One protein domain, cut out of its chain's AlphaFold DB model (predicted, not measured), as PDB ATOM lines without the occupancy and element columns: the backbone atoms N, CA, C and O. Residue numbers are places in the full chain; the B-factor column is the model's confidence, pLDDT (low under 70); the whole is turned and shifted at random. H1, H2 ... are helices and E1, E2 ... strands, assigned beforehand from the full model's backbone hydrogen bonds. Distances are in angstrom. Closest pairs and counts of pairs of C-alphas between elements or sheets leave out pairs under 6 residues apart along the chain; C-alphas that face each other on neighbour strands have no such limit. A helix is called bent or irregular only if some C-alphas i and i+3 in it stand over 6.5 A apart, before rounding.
ATOM      1  N   SER A  56     232.383 187.949 227.891       60.91
ATOM      2  CA  SER A  56     233.051 186.681 228.182       60.91
ATOM      3  C   SER A  56     232.219 185.919 229.204       60.91
ATOM      4  O   SER A  56     231.910 186.456 230.273       60.91
ATOM      5  N   ILE A  57     231.855 184.688 228.850       64.62
ATOM      6  CA  ILE A  57     231.136 183.752 229.709       64.62
ATOM      7  C   ILE A  57     232.112 182.643 230.067       64.62
ATOM      8  O   ILE A  57     232.690 182.006 229.183       64.62
ATOM      9  N   PHE A  58     232.292 182.422 231.363       64.50
ATOM     10  CA  PHE A  58     233.133 181.351 231.874       64.50
ATOM     11  C   PHE A  58     232.258 180.254 232.458       64.50
ATOM     12  O   PHE A  58     231.576 180.478 233.456       64.50
ATOM     13  N   LEU A  59     232.283 179.084 231.818       66.62
ATOM     14  CA  LEU A  59     231.623 177.888 232.327       66.62
ATOM     15  C   LEU A  59     232.618 177.117 233.183       66.62
ATOM     16  O   LEU A  59     233.699 176.754 232.711       66.62
ATOM     17  N   VAL A  60     232.244 176.889 234.433       70.12
ATOM     18  CA  VAL A  60     233.119 176.322 235.456       70.12
ATOM     19  C   VAL A  60     232.504 175.025 235.944       70.12
ATOM     20  O   VAL A  60     231.307 174.962 236.225       70.12
ATOM     21  N   VAL A  61     233.333 173.990 236.048       77.12
ATOM     22  CA  VAL A  61     232.956 172.741 236.710       77.12
ATOM     23  C   VAL A  61     233.543 172.764 238.119       77.12
ATOM     24  O   VAL A  61     234.761 172.948 238.239       77.12
ATOM     25  N   PRO A  62     232.738 172.563 239.177       80.44
ATOM     26  CA  PRO A  62     233.261 172.425 240.532       80.44
ATOM     27  C   PRO A  62     234.367 171.353 240.589       80.44
ATOM     28  O   PRO A  62     234.192 170.283 239.990       80.44
ATOM     29  N   PRO A  63     235.521 171.604 241.242       84.69
ATOM     30  CA  PRO A  63     236.659 170.680 241.239       84.69
ATOM     31  C   PRO A  63     236.304 169.235 241.617       84.69
ATOM     32  O   PRO A  63     236.801 168.283 241.011       84.69
ATOM     33  N   GLU A  64     235.399 169.066 242.575       88.31
ATOM     34  CA  GLU A  64     234.861 167.793 243.045       88.31
ATOM     35  C   GLU A  64     234.076 167.021 241.968       88.31
ATOM     36  O   GLU A  64     234.050 165.790 241.989       88.31
ATOM     37  N   HIS A  65     233.491 167.714 240.987       87.88
ATOM     38  CA  HIS A  65     232.685 167.127 239.911       87.88
ATOM     39  C   HIS A  65     233.513 166.763 238.670       87.88
ATOM     40  O   HIS A  65     233.074 165.962 237.838       87.88
ATOM     41  N   ILE A  66     234.737 167.291 238.540       88.50
ATOM     42  CA  ILE A  66     235.589 167.079 237.357       88.50
ATOM     43  C   ILE A  66     235.878 165.591 237.137       88.50
ATOM     44  O   ILE A  66     235.739 165.097 236.017       88.50
ATOM     45  N   LYS A  67     236.222 164.851 238.197       92.06
ATOM     46  CA  LYS A  67     236.526 163.416 238.087       92.06
ATOM     47  C   LYS A  67     235.328 162.619 237.569       92.06
ATOM     48  O   LYS A  67     235.482 161.818 236.647       92.06
ATOM     49  N   ALA A  68     234.144 162.858 238.133       89.56
ATOM     50  CA  ALA A  68     232.915 162.180 237.726       89.56
ATOM     51  C   ALA A  68     232.589 162.451 236.248       89.56
ATOM     52  O   ALA A  68     232.311 161.519 235.495       89.56
ATOM     53  N   ARG A  69     232.739 163.704 235.800       86.12
ATOM     54  CA  ARG A  69     232.541 164.080 234.394       86.12
ATOM     55  C   ARG A  69     233.537 163.424 233.443       86.12
ATOM     56  O   ARG A  69     233.146 163.022 232.349       86.12
ATOM     57  N   ILE A  70     234.808 163.287 233.831       89.19
ATOM     58  CA  ILE A  70     235.795 162.561 233.014       89.19
ATOM     59  C   ILE A  70     235.352 161.108 232.850       89.19
ATOM     60  O   ILE A  70     235.285 160.638 231.717       89.19
ATOM     61  N   VAL A  71     234.996 160.428 233.944       89.81
ATOM     62  CA  VAL A  71     234.542 159.028 233.914       89.81
ATOM     63  C   VAL A  71     233.340 158.866 232.987       89.81
ATOM     64  O   VAL A  71     233.411 158.086 232.044       89.81
ATOM     65  N   GLN A  72     232.295 159.675 233.172       86.62
ATOM     66  CA  GLN A  72     231.101 159.637 232.327       86.62
ATOM     67  C   GLN A  72     231.429 159.919 230.852       86.62
ATOM     68  O   GLN A  72     230.892 159.294 229.941       86.62
ATOM     69  N   SER A  73     232.355 160.842 230.579       84.25
ATOM     70  CA  SER A  73     232.741 161.170 229.204       84.25
ATOM     71  C   SER A  73     233.485 160.039 228.491       84.25
ATOM     72  O   SER A  73     233.396 159.947 227.267       84.25
ATOM     73  N   LEU A  74     234.203 159.179 229.222       85.88
ATOM     74  CA  LEU A  74     234.904 158.029 228.643       85.88
ATOM     75  C   LEU A  74     233.924 156.984 228.092       85.88
ATOM     76  O   LEU A  74     234.268 156.286 227.144       85.88
ATOM     77  N   GLU A  75     232.706 156.914 228.631       81.81
ATOM     78  CA  GLU A  75     231.661 155.984 228.183       81.81
ATOM     79  C   GLU A  75     231.007 156.412 226.860       81.81
ATOM     80  O   GLU A  75     230.460 155.582 226.134       81.81
ATOM     81  N   HIS A  76     231.061 157.708 226.532       78.75
ATOM     82  CA  HIS A  76     230.280 158.297 225.439       78.75
ATOM     83  C   HIS A  76     231.115 158.980 224.345       78.75
ATOM     84  O   HIS A  76     230.571 159.344 223.300       78.75
ATOM     85  N   ARG A  77     232.420 159.193 224.554       78.62
ATOM     86  CA  ARG A  77     233.300 159.867 223.581       78.62
ATOM     87  C   ARG A  77     234.101 158.892 222.719       78.62
ATOM     88  O   ARG A  77     234.173 157.696 222.968       78.62
ATOM     89  N   ASN A  78     234.688 159.436 221.652       81.44
ATOM     90  CA  ASN A  78     235.473 158.671 220.686       81.44
ATOM     91  C   ASN A  78     236.786 158.112 221.289       81.44
ATOM     92  O   ASN A  78     237.271 158.642 222.291       81.44
ATOM     93  N   PRO A  79     237.413 157.096 220.661       86.69
ATOM     94  CA  PRO A  79     238.660 156.500 221.155       86.69
ATOM     95  C   PRO A  79     239.806 157.501 221.356       86.69
ATOM     96  O   PRO A  79     240.553 157.388 222.320       86.69
ATOM     97  N   GLY A  80     239.895 158.541 220.519       86.00
ATOM     98  CA  GLY A  80     240.924 159.575 220.663       86.00
ATOM     99  C   GLY A  80     240.818 160.373 221.969       86.00
ATOM    100  O   GLY A  80     241.826 160.859 222.478       86.00
ATOM    101  N   TRP A  81     239.619 160.490 222.548       86.06
ATOM    102  CA  TRP A  81     239.440 161.062 223.885       86.06
ATOM    103  C   TRP A  81     240.022 160.159 224.973       86.06
ATOM    104  O   TRP A  81     240.700 160.644 225.877       86.06
ATOM    105  N   VAL A  82     239.794 158.850 224.861       87.50
ATOM    106  CA  VAL A  82     240.343 157.859 225.790       87.50
ATOM    107  C   VAL A  82     241.871 157.887 225.739       87.50
ATOM    108  O   VAL A  82     242.513 158.020 226.780       87.50
ATOM    109  N   ASP A  83     242.448 157.872 224.536       89.75
ATOM    110  CA  ASP A  83     243.897 157.951 224.326       89.75
ATOM    111  C   ASP A  83     244.494 159.225 224.934       89.75
ATOM    112  O   ASP A  83     245.550 159.190 225.565       89.75
ATOM    113  N   PHE A  84     243.794 160.354 224.803       87.25
ATOM    114  CA  PHE A  84     244.213 161.610 225.411       87.25
ATOM    115  C   PHE A  84     244.248 161.528 226.944       87.25
ATOM    116  O   PHE A  84     245.265 161.879 227.543       87.25
ATOM    117  N   ILE A  85     243.193 161.025 227.591       89.50
ATOM    118  CA  ILE A  85     243.156 160.870 229.057       89.50
ATOM    119  C   ILE A  85     244.257 159.920 229.543       89.50
ATOM    120  O   ILE A  85     244.929 160.206 230.535       89.50
ATOM    121  N   LEU A  86     244.499 158.824 228.822       90.00
ATOM    122  CA  LEU A  86     245.598 157.910 229.127       90.00
ATOM    123  C   LEU A  86     246.966 158.588 228.963       90.00
ATOM    124  O   LEU A  86     247.834 158.411 229.816       90.00
ATOM    125  N   SER A  87     247.147 159.423 227.934       90.56
ATOM    126  CA  SER A  87     248.394 160.170 227.708       90.56
ATOM    127  C   SER A  87     248.712 161.189 228.809       90.56
ATOM    128  O   SER A  87     249.881 161.496 229.038       90.56
ATOM    129  N   LEU A  88     247.694 161.672 229.531       86.81
ATOM    130  CA  LEU A  88     247.862 162.539 230.702       86.81
ATOM    131  C   LEU A  88     248.286 161.772 231.966       86.81
ATOM    132  O   LEU A  88     248.568 162.402 232.980       86.81
ATOM    133  N   GLY A  89     248.348 160.437 231.924       90.88
ATOM    134  CA  GLY A  89     248.672 159.586 233.071       90.88
ATOM    135  C   GLY A  89     247.460 158.903 233.710       90.88
ATOM    136  O   GLY A  89     247.607 158.301 234.767       90.88
ATOM    137  N   GLY A  90     246.285 158.962 233.072       92.25
ATOM    138  CA  GLY A  90     245.045 158.369 233.572       92.25
ATOM    139  C   GLY A  90     244.109 159.385 234.229       92.25
ATOM    140  O   GLY A  90     244.341 160.591 234.200       92.25
ATOM    141  N   ILE A  91     243.007 158.890 234.801       93.94
ATOM    142  CA  ILE A  91     241.887 159.723 235.279       93.94
ATOM    143  C   ILE A  91     242.316 160.703 236.377       93.94
ATOM    144  O   ILE A  91     241.905 161.863 236.344       93.94
ATOM    145  N   ASP A  92     243.133 160.275 237.340       93.44
ATOM    146  CA  ASP A  92     243.518 161.129 238.470       93.44
ATOM    147  C   ASP A  92     244.427 162.280 238.012       93.44
ATOM    148  O   ASP A  92     244.183 163.441 238.338       93.44
ATOM    149  N   GLN A  93     245.414 161.988 237.164       91.88
ATOM    150  CA  GLN A  93     246.319 162.981 236.588       91.88
ATOM    151  C   GLN A  93     245.580 163.914 235.629       91.88
ATOM    152  O   GLN A  93     245.812 165.122 235.655       91.88
ATOM    153  N   ALA A  94     244.640 163.388 234.839       89.75
ATOM    154  CA  ALA A  94     243.760 164.202 234.011       89.75
ATOM    155  C   ALA A  94     242.885 165.136 234.862       89.75
ATOM    156  O   ALA A  94     242.739 166.307 234.523       89.75
ATOM    157  N   THR A  95     242.359 164.661 235.994       92.31
ATOM    158  CA  THR A  95     241.583 165.486 236.934       92.31
ATOM    159  C   THR A  95     242.426 166.655 237.444       92.31
ATOM    160  O   THR A  95     242.020 167.807 237.304       92.31
ATOM    161  N   SER A  96     243.632 166.389 237.959       91.19
ATOM    162  CA  SER A  96     244.549 167.447 238.406       91.19
ATOM    163  C   SER A  96     244.937 168.404 237.276       91.19
ATOM    164  O   SER A  96     245.008 169.615 237.485       91.19
ATOM    165  N   HIS A  97     245.161 167.879 236.069       86.75
ATOM    166  CA  HIS A  97     245.462 168.676 234.882       86.75
ATOM    167  C   HIS A  97     244.322 169.639 234.536       86.75
ATOM    168  O   HIS A  97     244.581 170.816 234.287       86.75
ATOM    169  N   PHE A  98     243.068 169.181 234.559       85.44
ATOM    170  CA  PHE A  98     241.912 170.025 234.255       85.44
ATOM    171  C   PHE A  98     241.597 171.041 235.353       85.44
ATOM    172  O   PHE A  98     241.265 172.175 235.014       85.44
ATOM    173  N   ILE A  99     241.769 170.691 236.633       86.88
ATOM    174  CA  ILE A  99     241.680 171.659 237.741       86.88
ATOM    175  C   ILE A  99     242.677 172.795 237.504       86.88
ATOM    176  O   ILE A  99     242.290 173.959 237.434       86.88
ATOM    177  N   LYS A 100     243.946 172.455 237.259       84.44
ATOM    178  CA  LYS A 100     244.996 173.445 237.005       84.44
ATOM    179  C   LYS A 100     244.737 174.260 235.738       84.44
ATOM    180  O   LYS A 100     245.027 175.454 235.695       84.44
ATOM    181  N   GLN A 101     244.205 173.636 234.685       79.19
ATOM    182  CA  GLN A 101     243.783 174.373 233.496       79.19
ATOM    183  C   GLN A 101     242.695 175.388 233.834       79.19
ATOM    184  O   GLN A 101     242.838 176.528 233.405       79.19
ATOM    185  N   GLN A 102     241.667 175.002 234.596       80.81
ATOM    186  CA  GLN A 102     240.572 175.882 235.010       80.81
ATOM    187  C   GLN A 102     241.072 177.038 235.888       80.81
ATOM    188  O   GLN A 102     240.694 178.179 235.644       80.81
ATOM    189  N   GLU A 103     241.978 176.780 236.833       80.50
ATOM    190  CA  GLU A 103     242.634 177.809 237.657       80.50
ATOM    191  C   GLU A 103     243.408 178.823 236.804       80.50
ATOM    192  O   GLU A 103     243.194 180.028 236.926       80.50
ATOM    193  N   ASN A 104     244.249 178.354 235.876       74.38
ATOM    194  CA  ASN A 104     244.971 179.239 234.955       74.38
ATOM    195  C   ASN A 104     243.998 180.094 234.134       74.38
ATOM    196  O   ASN A 104     244.232 181.274 233.881       74.38
ATOM    197  N   MET A 105     242.904 179.470 233.709       72.50
ATOM    198  CA  MET A 105     241.822 180.089 232.967       72.50
ATOM    199  C   MET A 105     241.130 181.191 233.785       72.50
ATOM    200  O   MET A 105     240.911 182.281 233.255       72.50
ATOM    201  N   PHE A 106     240.866 180.958 235.072       73.06
ATOM    202  CA  PHE A 106     240.365 181.977 235.989       73.06
ATOM    203  C   PHE A 106     241.335 183.142 236.139       73.06
ATOM    204  O   PHE A 106     240.928 184.276 235.923       73.06
ATOM    205  N   SER A 107     242.617 182.889 236.417       71.88
ATOM    206  CA  SER A 107     243.609 183.961 236.579       71.88
ATOM    207  C   SER A 107     243.764 184.815 235.317       71.88
ATOM    208  O   SER A 107     243.926 186.034 235.386       71.88
ATOM    209  N   LEU A 108     243.672 184.192 234.139       67.94
ATOM    210  CA  LEU A 108     243.637 184.903 232.862       67.94
ATOM    211  C   LEU A 108     242.390 185.773 232.735       67.94
ATOM    212  O   LEU A 108     242.494 186.937 232.352       67.94
ATOM    213  N   ASN A 109     241.224 185.226 233.073       65.25
ATOM    214  CA  ASN A 109     239.966 185.959 233.019       65.25
ATOM    215  C   ASN A 109     239.939 187.113 234.037       65.25
ATOM    216  O   ASN A 109     239.501 188.202 233.695       65.25
ATOM    217  N   GLU A 110     240.485 186.930 235.242       64.50
ATOM    218  CA  GLU A 110     240.675 187.989 236.242       64.50
ATOM    219  C   GLU A 110     241.627 189.083 235.753       64.50
ATOM    220  O   GLU A 110     241.355 190.268 235.927       64.50
ATOM    221  N   THR A 111     242.707 188.720 235.060       61.47
ATOM    222  CA  THR A 111     243.615 189.701 234.438       61.47
ATOM    223  C   THR A 111     242.892 190.518 233.360       61.47
ATOM    224  O   THR A 111     243.174 191.698 233.156       61.47
ATOM    225  N   ILE A 112     241.914 189.904 232.696       57.22
ATOM    226  CA  ILE A 112     241.046 190.543 231.706       57.22
ATOM    227  C   ILE A 112     239.864 191.277 232.386       57.22
ATOM    228  O   ILE A 112     239.279 192.157 231.767       57.22
ATOM    229  N   SER A 113     239.568 191.030 233.670       52.16
ATOM    230  CA  SER A 113     238.359 191.470 234.403       52.16
ATOM    231  C   SER A 113     238.182 192.963 234.688       52.16
ATOM    232  O   SER A 113     237.285 193.365 235.428       52.16
ATOM    233  N   THR A 114     238.913 193.832 233.992       51.50
ATOM    234  CA  THR A 114     238.485 195.237 233.849       51.50
ATOM    235  C   THR A 114     237.197 195.389 233.018       51.50
ATOM    236  O   THR A 114     236.730 196.510 232.806       51.50
ATOM    237  N   TYR A 115     236.583 194.285 232.576       53.00
ATOM    238  CA  TYR A 115     235.430 194.246 231.682       53.00
ATOM    239  C   TYR A 115     234.275 193.396 232.259       53.00
ATOM    240  O   TYR A 115     234.453 192.637 233.202       53.00
ATOM    241  N   LYS A 116     233.038 193.580 231.770       52.00
ATOM    242  CA  LYS A 116     231.839 192.928 232.343       52.00
ATOM    243  C   LYS A 116     231.854 191.412 232.087       52.00
ATOM    244  O   LYS A 116     231.888 190.998 230.928       52.00
ATOM    245  N   HIS A 117     231.748 190.602 233.142       54.53
ATOM    246  CA  HIS A 117     231.785 189.136 233.060       54.53
ATOM    247  C   HIS A 117     230.634 188.476 233.822       54.53
ATOM    248  O   HIS A 117     230.173 189.008 234.831       54.53
ATOM    249  N   ALA A 118     230.224 187.299 233.347       53.09
ATOM    250  CA  ALA A 118     229.380 186.361 234.078       53.09
ATOM    251  C   ALA A 118     230.166 185.054 234.277       53.09
ATOM    252  O   ALA A 118     230.668 184.471 233.311       53.09
ATOM    253  N   ILE A 119     230.306 184.628 235.533       54.97
ATOM    254  CA  ILE A 119     230.835 183.311 235.906       54.97
ATOM    255  C   ILE A 119     229.629 182.447 236.229       54.97
ATOM    256  O   ILE A 119     228.780 182.866 237.015       54.97
ATOM    257  N   ILE A 120     229.535 181.280 235.598       59.34
ATOM    258  CA  ILE A 120     228.403 180.380 235.787       59.34
ATOM    259  C   ILE A 120     228.949 179.005 236.112       59.34
ATOM    260  O   ILE A 120     229.666 178.386 235.319       59.34
ATOM    261  N   GLU A 121     228.606 178.562 237.311       54.94
ATOM    262  CA  GLU A 121     228.835 177.203 237.762       54.94
ATOM    263  C   GLU A 121     227.778 176.312 237.122       54.94
ATOM    264  O   GLU A 121     226.589 176.636 237.119       54.94
ATOM    265  N   VAL A 122     228.228 175.226 236.500       59.75
ATOM    266  CA  VAL A 122     227.350 174.297 235.792       59.75
ATOM    267  C   VAL A 122     227.532 172.917 236.394       59.75
ATOM    268  O   VAL A 122     228.524 172.238 236.107       59.75
ATOM    269  N   ASP A 123     226.551 172.497 237.184       52.47
ATOM    270  CA  ASP A 123     226.520 171.167 237.782       52.47
ATOM    271  C   ASP A 123     226.233 170.098 236.711       52.47
ATOM    272  O   ASP A 123     227.032 169.170 236.535       52.47
ATOM    273  N   ASP A 124     225.218 170.292 235.860       50.94
ATOM    274  CA  ASP A 124     224.900 169.413 234.729       50.94
ATOM    275  C   ASP A 124     224.833 170.173 233.386       50.94
ATOM    276  O   ASP A 124     224.400 171.317 233.302       50.94
ATOM    277  N   ILE A 125     225.266 169.544 232.285       49.03
ATOM    278  CA  ILE A 125     225.070 170.096 230.929       49.03
ATOM    279  C   ILE A 125     223.577 170.227 230.609       49.03
ATOM    280  O   ILE A 125     223.204 171.120 229.851       49.03
ATOM    281  N   ALA A 126     222.731 169.377 231.200       49.19
ATOM    282  CA  ALA A 126     221.280 169.490 231.089       49.19
ATOM    283  C   ALA A 126     220.735 170.820 231.648       49.19
ATOM    284  O   ALA A 126     219.676 171.270 231.211       49.19
ATOM    285  N   ASP A 127     221.477 171.481 232.543       47.88
ATOM    286  CA  ASP A 127     221.097 172.777 233.110       47.88
ATOM    287  C   ASP A 127     221.350 173.940 232.133       47.88
ATOM    288  O   ASP A 127     220.779 175.019 232.285       47.88
ATOM    289  N   LEU A 128     222.144 173.726 231.076       52.75
ATOM    290  CA  LEU A 128     222.431 174.699 230.014       52.75
ATOM    291  C   LEU A 128     221.389 174.655 228.887       52.75
ATOM    292  O   LEU A 128     221.741 174.637 227.707       52.75
ATOM    293  N   SER A 129     220.100 174.636 229.228       58.75
ATOM    294  CA  SER A 129     219.062 174.867 228.218       58.75
ATOM    295  C   SER A 129     219.235 176.255 227.581       58.75
ATOM    296  O   SER A 129     219.731 177.184 228.228       58.75
ATOM    297  N   ASP A 130     218.806 176.421 226.326       54.28
ATOM    298  CA  ASP A 130     218.846 177.716 225.627       54.28
ATOM    299  C   ASP A 130     218.141 178.828 226.426       54.28
ATOM    300  O   ASP A 130     218.579 179.979 226.422       54.28
ATOM    301  N   GLU A 131     217.087 178.479 227.170       52.69
ATOM    302  CA  GLU A 131     216.371 179.388 228.070       52.69
ATOM    303  C   GLU A 131     217.202 179.753 229.306       52.69
ATOM    304  O   GLU A 131     217.299 180.937 229.634       52.69
ATOM    305  N   THR A 132     217.892 178.795 229.936       55.31
ATOM    306  CA  THR A 132     218.811 179.077 231.055       55.31
ATOM    307  C   THR A 132     219.951 179.998 230.613       55.31
ATOM    308  O   THR A 132     220.299 180.943 231.329       55.31
ATOM    309  N   LEU A 133     220.515 179.749 229.424       56.09
ATOM    310  CA  LEU A 133     221.563 180.571 228.813       56.09
ATOM    311  C   LEU A 133     221.057 182.000 228.538       56.09
ATOM    312  O   LEU A 133     221.750 182.981 228.801       56.09
ATOM    313  N   LEU A 134     219.836 182.158 228.035       54.78
ATOM    314  CA  LEU A 134     219.279 183.481 227.755       54.78
ATOM    315  C   LEU A 134     218.916 184.264 229.010       54.78
ATOM    316  O   LEU A 134     219.286 185.433 229.113       54.78
ATOM    317  N   GLU A 135     218.202 183.655 229.954       58.06
ATOM    318  CA  GLU A 135     217.668 184.369 231.113       58.06
ATOM    319  C   GLU A 135     218.741 184.725 232.136       58.06
ATOM    320  O   GLU A 135     218.737 185.847 232.645       58.06
ATOM    321  N   ASN A 136     219.681 183.815 232.398       51.12
ATOM    322  CA  ASN A 136     220.685 184.018 233.442       51.12
ATOM    323  C   ASN A 136     221.968 184.673 232.926       51.12
ATOM    324  O   ASN A 136     222.695 185.280 233.708       51.12
ATOM    325  N   ILE A 137     222.247 184.572 231.621       51.84
ATOM    326  CA  ILE A 137     223.529 185.013 231.059       51.84
ATOM    327  C   ILE A 137     223.360 186.239 230.186       51.84
ATOM    328  O   ILE A 137     224.043 187.235 230.394       51.84
ATOM    329  N   LEU A 138     222.450 186.190 229.215       52.62
ATOM    330  CA  LEU A 138     222.340 187.237 228.199       52.62
ATOM    331  C   LEU A 138     221.394 188.367 228.615       52.62
ATOM    332  O   LEU A 138     221.650 189.524 228.300       52.62
ATOM    333  N   ARG A 139     220.325 188.084 229.364       53.31
ATOM    334  CA  ARG A 139     219.358 189.105 229.801       53.31
ATOM    335  C   ARG A 139     219.936 190.165 230.753       53.31
ATOM    336  O   ARG A 139     219.573 191.317 230.580       53.31
TER     337      ARG A 139
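Overview. This is residues 56 to 139 of the 142 residues of an uncharacterized protein of Brenneria sp. CFCC 11842 (UniProt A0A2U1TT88). One long helix, H3, runs along one side of a loose frame, with H1 and H2 gathered at its first end and a small ribbon of two parallel strands, E1 and E2, beside its later half. The short last helix, H4, sits by the ribbon and away from the other three helices, and residues 125 to 132, of which 130 to 132 belong to H4, stick out. The printed part has 84 residues, with four named helices and two named strands in the order E1, H1, H2, H3, E2, H4, and its class is mostly helix. The whole is loose, with a radius of gyration of the C-alphas of 14.8 A and spans of 39 by 30 by 22 A.

Arrangement. E1, residues 56 to 60, and E2, residues 117 to 121, are parallel neighbours at 18 degrees, with N 60 and O 120 at 3.1 A and N 120 and O 58 at 3.1 A, within hydrogen-bond range. With H1, residues 63 to 76, H2, residues 79 to 87, and H3, residues 91 to 112, between them, they form a strand-helix-strand unit, two parallel neighbour strands joined through helices. H1 touches H3, through residues 91 to 99 of H3 alone, at a steep tilt of 59 degrees, opposite ways; the closest C-alphas are those of Lys 67 and Thr 95, 5.6 A apart. H2 is close to H1 but not clearly touching, with the C-alphas of Leu 74 and Val 82 closest at 6.1 A. H2 is also close to H3 but not clearly touching, about perpendicular at 88 degrees, with the C-alphas of Ile 85 and Ala 94 closest at 6.0 A. The closest C-alphas of E1 and H3 are those of Val 60 and Gln 102, 7.5 A apart. H4, residues 130 to 138, is apart from H1, H2 and H3; its closest C-alpha to E2 is that of Ile 137, 6.7 A from that of Ala 118. In H2, H3 and H4 every O i to N i+4 pair is within hydrogen-bond range; in H1 6 of 10 are.

Along the chain. E1 begins at C-alpha 56, (233.051, 186.681, 228.182). H1 is 21.1 A long and only just irregular, with C-alphas 64 and 67 6.8 A apart. H3 runs 31.0 A, from C-alpha 91 at (241.887, 159.723, 235.279) to C-alpha 112 at (241.046, 190.543, 231.706). E2 is 13.2 A long. H4 ends at C-alpha 138, (222.340, 187.237, 228.199).

Size, cuts and confidence. The C-alphas of Gly 89 and Arg 139 are the two farthest apart, at 41.7 A. The printed part has no cut. The link from E2 to H4 is short, and the other links are tight. Mean pLDDT of the printed part is 72.8; residues 56 to 59 and 108 to 139 are under 70.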